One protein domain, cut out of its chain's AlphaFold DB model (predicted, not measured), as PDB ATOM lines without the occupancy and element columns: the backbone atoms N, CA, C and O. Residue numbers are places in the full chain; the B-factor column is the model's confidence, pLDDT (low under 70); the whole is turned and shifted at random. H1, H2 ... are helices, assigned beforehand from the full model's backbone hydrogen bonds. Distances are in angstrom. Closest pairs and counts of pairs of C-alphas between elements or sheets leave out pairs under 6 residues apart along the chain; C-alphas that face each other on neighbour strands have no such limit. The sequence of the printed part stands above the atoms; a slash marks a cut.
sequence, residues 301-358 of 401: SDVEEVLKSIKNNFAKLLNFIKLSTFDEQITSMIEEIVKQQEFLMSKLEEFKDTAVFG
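What this domain is: This is residues 301 to 358 of the 401 residues of the protein "Trehalose synthase-fused probable maltokinase" of Thermoanaerobacter thermohydrosulfuricus (UniProt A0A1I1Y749). This is a long, thin chain of helices folded back on itself: one long straight helix, H1, makes one limb, and two shorter helices, H2 and then H3, come back one after the other as the second limb. H3 runs side by side with the first half of H1, while H2 slants at the far end, near H1 but with few contacts, and residues 323 to 327 make the turn between the limbs. You are looking at 58 printed residues with three named helices in the order H1, H2, H3 and no named strand, in the class all helix. The whole is loose, with a radius of gyration of the C-alphas of 14.2 A, and its outline is a rod that spans 43 by 18 by 17 A.

How they stand to each other: Begin at the first printed residue, Ser 301, and look first at H1, residues 301 to 322, the longest helix. Beyond it, residues 323 to 327 form a tight link to H2, residues 328 to 339. H1 and H2 are close but not clearly touching, with 2 pairs of C-alphas within 8 A. Look for their closest C-alphas at Leu 318 and Val 338, 7.6 A apart. The two helices run opposite ways at a steep tilt of 41 degrees, and their centres are 19.1 A apart. After H2, the one residue Gln 340 makes a tight link to H3, residues 341 to 352. H2 and H3 meet only through their link. Now compare H3 with H1: they touch, with 5 pairs of C-alphas within 8 A. Their closest C-alphas are those of Leu 307 and Leu 348, 6.9 A apart. H1 touches H3 with residues 303 to 311 alone. The two run opposite ways at a shallow tilt of 9 degrees, with 11.7 A from centre to centre. On the backbone, every O i to N i+4 pair inside H1 and H2 is within hydrogen-bond range. In H3, 5 of 8 such pairs are within range, while 9 of its 9 O i to N i+3 pairs are.

Where its parts are: Find C-alpha 301 at (-12.179, -42.261, 24.557); from there H1 runs for 22 residues to C-alpha 322 at (-5.289, -37.715, -5.656), 31.3 A from first to last C-alpha. Watch z along these residues, since the N-to-C direction of H1 is (0.17, 0.11, -0.98). H2 begins at C-alpha 328, at (-1.152, -25.039, -11.093), and its 12 residues cover 16.5 A from first to last C-alpha. Its direction is (0.32, -0.56, 0.76). H3 has 12 residues as well and covers 18.1 A, with the direction (-0.32, -0.09, 0.94). Look for its end at C-alpha 352, at (-3.329, -38.439, 23.305).

The domain as a whole: The two C-alphas farthest apart in the domain are those of Glu 328, where H2 begins, and Gly 358, the last printed residue, at 43.2 A. The C-alphas of the first and last printed residues, Ser 301 and Gly 358, are 14.6 A apart. The printed part runs from 301 to 358, has no cut, and is one domain of a full chain of 401 residues. The links H1 to H2 and H2 to H3 are both tight, and no link is long. Look in the B-factor column for the model's confidence: the mean pLDDT of the printed part is 84.3, and the values under 70 are at residues 354 to 357, after the end of H3.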
ATOM      1  N   SER A 301     -11.440 -41.795  25.733       86.56
ATOM      2  CA  SER A 301     -12.179 -42.261  24.557       86.56
ATOM      3  C   SER A 301     -12.788 -41.130  23.725       86.56
ATOM      4  O   SER A 301     -12.901 -41.277  22.509       86.56
ATOM      5  N   ASP A 302     -13.153 -39.998  24.337       86.38
ATOM      6  CA  ASP A 302     -13.659 -38.839  23.595       86.38
ATOM      7  C   ASP A 302     -12.554 -38.228  22.722       86.38
ATOM      8  O   ASP A 302     -12.767 -37.924  21.547       86.38
ATOM      9  N   VAL A 303     -11.352 -38.082  23.290       84.00
ATOM     10  CA  VAL A 303     -10.172 -37.569  22.582       84.00
ATOM     11  C   VAL A 303      -9.778 -38.532  21.464       84.00
ATOM     12  O   VAL A 303      -9.526 -38.109  20.335       84.00
ATOM     13  N   GLU A 304      -9.794 -39.838  21.734       86.19
ATOM     14  CA  GLU A 304      -9.550 -40.865  20.722       86.19
ATOM     15  C   GLU A 304     -10.570 -40.815  19.574       86.19
ATOM     16  O   GLU A 304     -10.174 -40.944  18.412       86.19
ATOM     17  N   GLU A 305     -11.862 -40.592  19.856       87.56
ATOM     18  CA  GLU A 305     -12.907 -40.441  18.832       87.56
ATOM     19  C   GLU A 305     -12.645 -39.210  17.951       87.56
ATOM     20  O   GLU A 305     -12.695 -39.314  16.720       87.56
ATOM     21  N   VAL A 306     -12.298 -38.068  18.557       86.75
ATOM     22  CA  VAL A 306     -11.964 -36.830  17.834       86.75
ATOM     23  C   VAL A 306     -10.728 -37.029  16.958       86.75
ATOM     24  O   VAL A 306     -10.782 -36.770  15.754       86.75
ATOM     25  N   LEU A 307      -9.637 -37.561  17.516       87.44
ATOM     26  CA  LEU A 307      -8.406 -37.825  16.766       87.44
ATOM     27  C   LEU A 307      -8.652 -38.812  15.623       87.44
ATOM     28  O   LEU A 307      -8.187 -38.599  14.502       87.44
ATOM     29  N   LYS A 308      -9.423 -39.877  15.864       90.00
ATOM     30  CA  LYS A 308      -9.824 -40.828  14.821       90.00
ATOM     31  C   LYS A 308     -10.636 -40.144  13.721       90.00
ATOM     32  O   LYS A 308     -10.398 -40.413  12.544       90.00
ATOM     33  N   SER A 309     -11.566 -39.259  14.079       89.19
ATOM     34  CA  SER A 309     -12.358 -38.485  13.120       89.19
ATOM     35  C   SER A 309     -11.478 -37.573  12.259       89.19
ATOM     36  O   SER A 309     -11.571 -37.631  11.032       89.19
ATOM     37  N   ILE A 310     -10.568 -36.805  12.872       89.12
ATOM     38  CA  ILE A 310      -9.624 -35.922  12.164       89.12
ATOM     39  C   ILE A 310      -8.783 -36.730  11.170       89.12
ATOM     40  O   ILE A 310      -8.744 -36.397   9.986       89.12
ATOM     41  N   LYS A 311      -8.178 -37.840  11.610       88.62
ATOM     42  CA  LYS A 311      -7.350 -38.707  10.753       88.62
ATOM     43  C   LYS A 311      -8.138 -39.291   9.583       88.62
ATOM     44  O   LYS A 311      -7.657 -39.293   8.451       88.62
ATOM     45  N   ASN A 312      -9.361 -39.756   9.837       90.81
ATOM     46  CA  ASN A 312     -10.232 -40.288   8.792       90.81
ATOM     47  C   ASN A 312     -10.625 -39.210   7.772       90.81
ATOM     48  O   ASN A 312     -10.632 -39.483   6.572       90.81
ATOM     49  N   ASN A 313     -10.951 -37.998   8.226       90.00
ATOM     50  CA  ASN A 313     -11.301 -36.888   7.342       90.00
ATOM     51  C   ASN A 313     -10.094 -36.418   6.525       90.00
ATOM     52  O   ASN A 313     -10.226 -36.215   5.320       90.00
ATOM     53  N   PHE A 314      -8.910 -36.353   7.134       86.75
ATOM     54  CA  PHE A 314      -7.674 -36.025   6.429       86.75
ATOM     55  C   PHE A 314      -7.330 -37.073   5.360       86.75
ATOM     56  O   PHE A 314      -7.059 -36.727   4.215       86.75
ATOM     57  N   ALA A 315      -7.452 -38.367   5.673       86.62
ATOM     58  CA  ALA A 315      -7.251 -39.434   4.691       86.62
ATOM     59  C   ALA A 315      -8.244 -39.356   3.514       86.62
ATOM     60  O   ALA A 315      -7.859 -39.570   2.362       86.62
ATOM     61  N   LYS A 316      -9.515 -39.020   3.781       88.81
ATOM     62  CA  LYS A 316     -10.519 -38.785   2.728       88.81
ATOM     63  C   LYS A 316     -10.149 -37.594   1.849       88.81
ATOM     64  O   LYS A 316     -10.239 -37.720   0.631       88.81
ATOM     65  N   LEU A 317      -9.715 -36.484   2.449       86.88
ATOM     66  CA  LEU A 317      -9.256 -35.295   1.728       86.88
ATOM     67  C   LEU A 317      -8.074 -35.634   0.810       86.88
ATOM     68  O   LEU A 317      -8.117 -35.331  -0.377       86.88
ATOM     69  N   LEU A 318      -7.066 -36.344   1.321       83.19
ATOM     70  CA  LEU A 318      -5.914 -36.780   0.528       83.19
ATOM     71  C   LEU A 318      -6.315 -37.696  -0.635       83.19
ATOM     72  O   LEU A 318      -5.765 -37.591  -1.730       83.19
ATOM     73  N   ASN A 319      -7.272 -38.598  -0.420       86.06
ATOM     74  CA  ASN A 319      -7.773 -39.456  -1.489       86.06
ATOM     75  C   ASN A 319      -8.551 -38.655  -2.546       86.06
ATOM     76  O   ASN A 319      -8.370 -38.881  -3.739       86.06
ATOM     77  N   PHE A 320      -9.381 -37.700  -2.120       85.69
ATOM     78  CA  PHE A 320     -10.097 -36.795  -3.020       85.69
ATOM     79  C   PHE A 320      -9.129 -35.981  -3.884       85.69
ATOM     80  O   PHE A 320      -9.296 -35.918  -5.100       85.69
ATOM     81  N   ILE A 321      -8.081 -35.437  -3.265       84.44
ATOM     82  CA  ILE A 321      -7.013 -34.698  -3.938       84.44
ATOM     83  C   ILE A 321      -6.339 -35.557  -5.017       84.44
ATOM     84  O   ILE A 321      -6.202 -35.111  -6.149       84.44
ATOM     85  N   LYS A 322      -5.964 -36.807  -4.704       81.75
ATOM     86  CA  LYS A 322      -5.289 -37.715  -5.656       81.75
ATOM     87  C   LYS A 322      -6.122 -38.051  -6.893       81.75
ATOM     88  O   LYS A 322      -5.558 -38.399  -7.926       81.75
ATOM     89  N   LEU A 323      -7.446 -38.024  -6.764       83.00
ATOM     90  CA  LEU A 323      -8.388 -38.388  -7.825       83.00
ATOM     91  C   LEU A 323      -8.894 -37.177  -8.618       83.00
ATOM     92  O   LEU A 323      -9.655 -37.356  -9.568       83.00
ATOM     93  N   SER A 324      -8.497 -35.966  -8.228       84.88
ATOM     94  CA  SER A 324      -8.976 -34.712  -8.804       84.88
ATOM     95  C   SER A 324      -7.859 -33.996  -9.563       84.88
ATOM     96  O   SER A 324      -6.677 -34.176  -9.286       84.88
ATOM     97  N   THR A 325      -8.241 -33.166 -10.529       86.75
ATOM     98  CA  THR A 325      -7.329 -32.286 -11.270       86.75
ATOM     99  C   THR A 325      -7.578 -30.846 -10.846       86.75
ATOM    100  O   THR A 325      -8.726 -30.400 -10.876       86.75
ATOM    101  N   PHE A 326      -6.518 -30.125 -10.487       88.12
ATOM    102  CA  PHE A 326      -6.574 -28.728 -10.055       88.12
ATOM    103  C   PHE A 326      -5.715 -27.851 -10.969       88.12
ATOM    104  O   PHE A 326      -4.940 -28.364 -11.777       88.12
ATOM    105  N   ASP A 327      -5.859 -26.531 -10.856       91.94
ATOM    106  CA  ASP A 327      -4.936 -25.599 -11.504       91.94
ATOM    107  C   ASP A 327      -3.535 -25.645 -10.861       91.94
ATOM    108  O   ASP A 327      -3.311 -26.288  -9.831       91.94
ATOM    109  N   GLU A 328      -2.562 -24.996 -11.501       87.31
ATOM    110  CA  GLU A 328      -1.152 -25.039 -11.093       87.31
ATOM    111  C   GLU A 328      -0.924 -24.450  -9.691       87.31
ATOM    112  O   GLU A 328      -0.157 -25.004  -8.898       87.31
ATOM    113  N   GLN A 329      -1.637 -23.374  -9.349       87.94
ATOM    114  CA  GLN A 329      -1.505 -22.704  -8.057       87.94
ATOM    115  C   GLN A 329      -2.020 -23.593  -6.919       87.94
ATOM    116  O   GLN A 329      -1.320 -23.801  -5.926       87.94
ATOM    117  N   ILE A 330      -3.211 -24.171  -7.084       87.25
ATOM    118  CA  ILE A 330      -3.809 -25.094  -6.118       87.25
ATOM    119  C   ILE A 330      -2.967 -26.370  -6.010       87.25
ATOM    120  O   ILE A 330      -2.758 -26.874  -4.906       87.25
ATOM    121  N   THR A 331      -2.438 -26.876  -7.128       86.00
ATOM    122  CA  THR A 331      -1.576 -28.069  -7.138       86.00
ATOM    123  C   THR A 331      -0.330 -27.860  -6.276       86.00
ATOM    124  O   THR A 331      -0.017 -28.713  -5.447       86.00
ATOM    125  N   SER A 332       0.331 -26.703  -6.388       86.38
ATOM    126  CA  SER A 332       1.499 -26.362  -5.565       86.38
ATOM    127  C   SER A 332       1.177 -26.339  -4.060       86.38
ATOM    128  O   SER A 332       1.878 -26.967  -3.261       86.38
ATOM    129  N   MET A 333       0.063 -25.706  -3.665       86.56
ATOM    130  CA  MET A 333      -0.387 -25.668  -2.262       86.56
ATOM    131  C   MET A 333      -0.716 -27.069  -1.724       86.56
ATOM    132  O   MET A 333      -0.390 -27.414  -0.587       86.56
ATOM    133  N   ILE A 334      -1.353 -27.900  -2.550       86.44
ATOM    134  CA  ILE A 334      -1.668 -29.288  -2.213       86.44
ATOM    135  C   ILE A 334      -0.392 -30.102  -1.984       86.44
ATOM    136  O   ILE A 334      -0.318 -30.862  -1.015       86.44
ATOM    137  N   GLU A 335       0.608 -29.971  -2.857       85.00
ATOM    138  CA  GLU A 335       1.871 -30.695  -2.719       85.00
ATOM    139  C   GLU A 335       2.584 -30.362  -1.408       85.00
ATOM    140  O   GLU A 335       3.175 -31.249  -0.791       85.00
ATOM    141  N   GLU A 336       2.514 -29.108  -0.961       86.12
ATOM    142  CA  GLU A 336       3.055 -28.693   0.332       86.12
ATOM    143  C   GLU A 336       2.346 -29.398   1.498       86.12
ATOM    144  O   GLU A 336       3.010 -29.988   2.356       86.12
ATOM    145  N   ILE A 337       1.009 -29.437   1.489       84.88
ATOM    146  CA  ILE A 337       0.213 -30.137   2.513       84.88
ATOM    147  C   ILE A 337       0.548 -31.634   2.537       84.88
ATOM    148  O   ILE A 337       0.725 -32.219   3.607       84.88
ATOM    149  N   VAL A 338       0.665 -32.264   1.363       85.31
ATOM    150  CA  VAL A 338       1.008 -33.690   1.248       85.31
ATOM    151  C   VAL A 338       2.419 -33.959   1.776       85.31
ATOM    152  O   VAL A 338       2.612 -34.928   2.509       85.31
ATOM    153  N   LYS A 339       3.400 -33.095   1.476       88.81
ATOM    154  CA  LYS A 339       4.770 -33.206   2.012       88.81
ATOM    155  C   LYS A 339       4.801 -33.112   3.541       88.81
ATOM    156  O   LYS A 339       5.628 -33.768   4.168       88.81
ATOM    157  N   GLN A 340       3.892 -32.345   4.144       88.50
ATOM    158  CA  GLN A 340       3.788 -32.185   5.599       88.50
ATOM    159  C   GLN A 340       2.884 -33.228   6.284       88.50
ATOM    160  O   GLN A 340       2.731 -33.187   7.505       88.50
ATOM    161  N   GLN A 341       2.312 -34.191   5.552       86.00
ATOM    162  CA  GLN A 341       1.369 -35.178   6.098       86.00
ATOM    163  C   GLN A 341       1.903 -35.901   7.345       86.00
ATOM    164  O   GLN A 341       1.186 -36.012   8.339       86.00
ATOM    165  N   GLU A 342       3.132 -36.423   7.302       87.50
ATOM    166  CA  GLU A 342       3.700 -37.172   8.433       87.50
ATOM    167  C   GLU A 342       3.887 -36.277   9.660       87.50
ATOM    168  O   GLU A 342       3.564 -36.679  10.778       87.50
ATOM    169  N   PHE A 343       4.319 -35.033   9.441       89.44
ATOM    170  CA  PHE A 343       4.457 -34.037  10.495       89.44
ATOM    171  C   PHE A 343       3.104 -33.716  11.146       89.44
ATOM    172  O   PHE A 343       2.974 -33.840  12.366       89.44
ATOM    173  N   LEU A 344       2.077 -33.398  10.351       85.69
ATOM    174  CA  LEU A 344       0.725 -33.115  10.847       85.69
ATOM    175  C   LEU A 344       0.156 -34.298  11.645       85.69
ATOM    176  O   LEU A 344      -0.398 -34.117  12.728       85.69
ATOM    177  N   MET A 345       0.343 -35.522  11.146       85.38
ATOM    178  CA  MET A 345      -0.112 -36.731  11.831       85.38
ATOM    179  C   MET A 345       0.647 -36.978  13.138       85.38
ATOM    180  O   MET A 345       0.019 -37.378  14.116       85.38
ATOM    181  N   SER A 346       1.956 -36.707  13.188       87.62
ATOM    182  CA  SER A 346       2.750 -36.825  14.419       87.62
ATOM    183  C   SER A 346       2.300 -35.835  15.496       87.62
ATOM    184  O   SER A 346       2.176 -36.212  16.658       87.62
ATOM    185  N   LYS A 347       1.938 -34.605  15.106       87.31
ATOM    186  CA  LYS A 347       1.416 -33.587  16.028       87.31
ATOM    187  C   LYS A 347       0.088 -33.991  16.656       87.31
ATOM    188  O   LYS A 347      -0.145 -33.702  17.822       87.31
ATOM    189  N   LEU A 348      -0.762 -34.712  15.922       83.31
ATOM    190  CA  LEU A 348      -2.012 -35.253  16.464       83.31
ATOM    191  C   LEU A 348      -1.787 -36.332  17.537       83.31
ATOM    192  O   LEU A 348      -2.647 -36.510  18.396       83.31
ATOM    193  N   GLU A 349      -0.666 -37.059  17.502       81.75
ATOM    194  CA  GLU A 349      -0.343 -38.063  18.527       81.75
ATOM    195  C   GLU A 349       0.014 -37.419  19.875       81.75
ATOM    196  O   GLU A 349      -0.318 -37.987  20.912       81.75
ATOM    197  N   GLU A 350       0.587 -36.209  19.876       83.25
ATOM    198  CA  GLU A 350       0.926 -35.455  21.099       83.25
ATOM    199  C   GLU A 350      -0.320 -35.136  21.953       83.25
ATOM    200  O   GLU A 350      -0.231 -34.974  23.171       83.25
ATOM    201  N   PHE A 351      -1.510 -35.104  21.342       78.56
ATOM    202  CA  PHE A 351      -2.768 -34.829  22.040       78.56
ATOM    203  C   PHE A 351      -3.354 -36.032  22.792       78.56
ATOM    204  O   PHE A 351      -4.288 -35.859  23.572       78.56
ATOM    205  N   LYS A 352      -2.825 -37.248  22.598       72.75
ATOM    206  CA  LYS A 352      -3.329 -38.439  23.305       72.75
ATOM    207  C   LYS A 352      -3.077 -38.390  24.811       72.75
ATOM    208  O   LYS A 352      -3.911 -38.866  25.576       72.75
ATOM    209  N   ASP A 353      -1.968 -37.779  25.220       70.75
ATOM    210  CA  ASP A 353      -1.490 -37.802  26.607       70.75
ATOM    211  C   ASP A 353      -1.797 -36.505  27.385       70.75
ATOM    212  O   ASP A 353      -1.482 -36.389  28.569       70.75
ATOM    213  N   THR A 354      -2.437 -35.514  26.756       66.31
ATOM    214  CA  THR A 354      -2.662 -34.166  27.323       66.31
ATOM    215  C   THR A 354      -3.988 -34.022  28.075       66.31
ATOM    216  O   THR A 354      -4.578 -32.947  28.078       66.31
ATOM    217  N   ALA A 355      -4.472 -35.077  28.740       58.16
ATOM    218  CA  ALA A 355      -5.802 -35.123  29.359       58.16
ATOM    219  C   ALA A 355      -5.988 -34.167  30.566       58.16
ATOM    220  O   ALA A 355      -6.110 -34.586  31.715       58.16
ATOM    221  N   VAL A 356      -6.078 -32.865  30.287       62.50
ATOM    222  CA  VAL A 356      -6.732 -31.832  31.098       62.50
ATOM    223  C   VAL A 356      -7.635 -31.032  30.159       62.50
ATOM    224  O   VAL A 356      -7.458 -29.839  29.930       62.50
ATOM    225  N   PHE A 357      -8.598 -31.715  29.549       69.25
ATOM    226  CA  PHE A 357      -9.670 -31.042  28.825       69.25
ATOM    227  C   PHE A 357     -10.751 -30.624  29.824       69.25
ATOM    228  O   PHE A 357     -10.927 -31.279  30.849       69.25
ATOM    229  N   GLY A 358     -11.426 -29.503  29.554       80.62
ATOM    230  CA  GLY A 358     -12.418 -28.899  30.446       80.62
ATOM    231  C   GLY A 358     -13.646 -29.787  30.694       80.62
ATOM    232  O   GLY A 358     -13.572 -30.887  31.233       80.62
TER     233      GLY A 358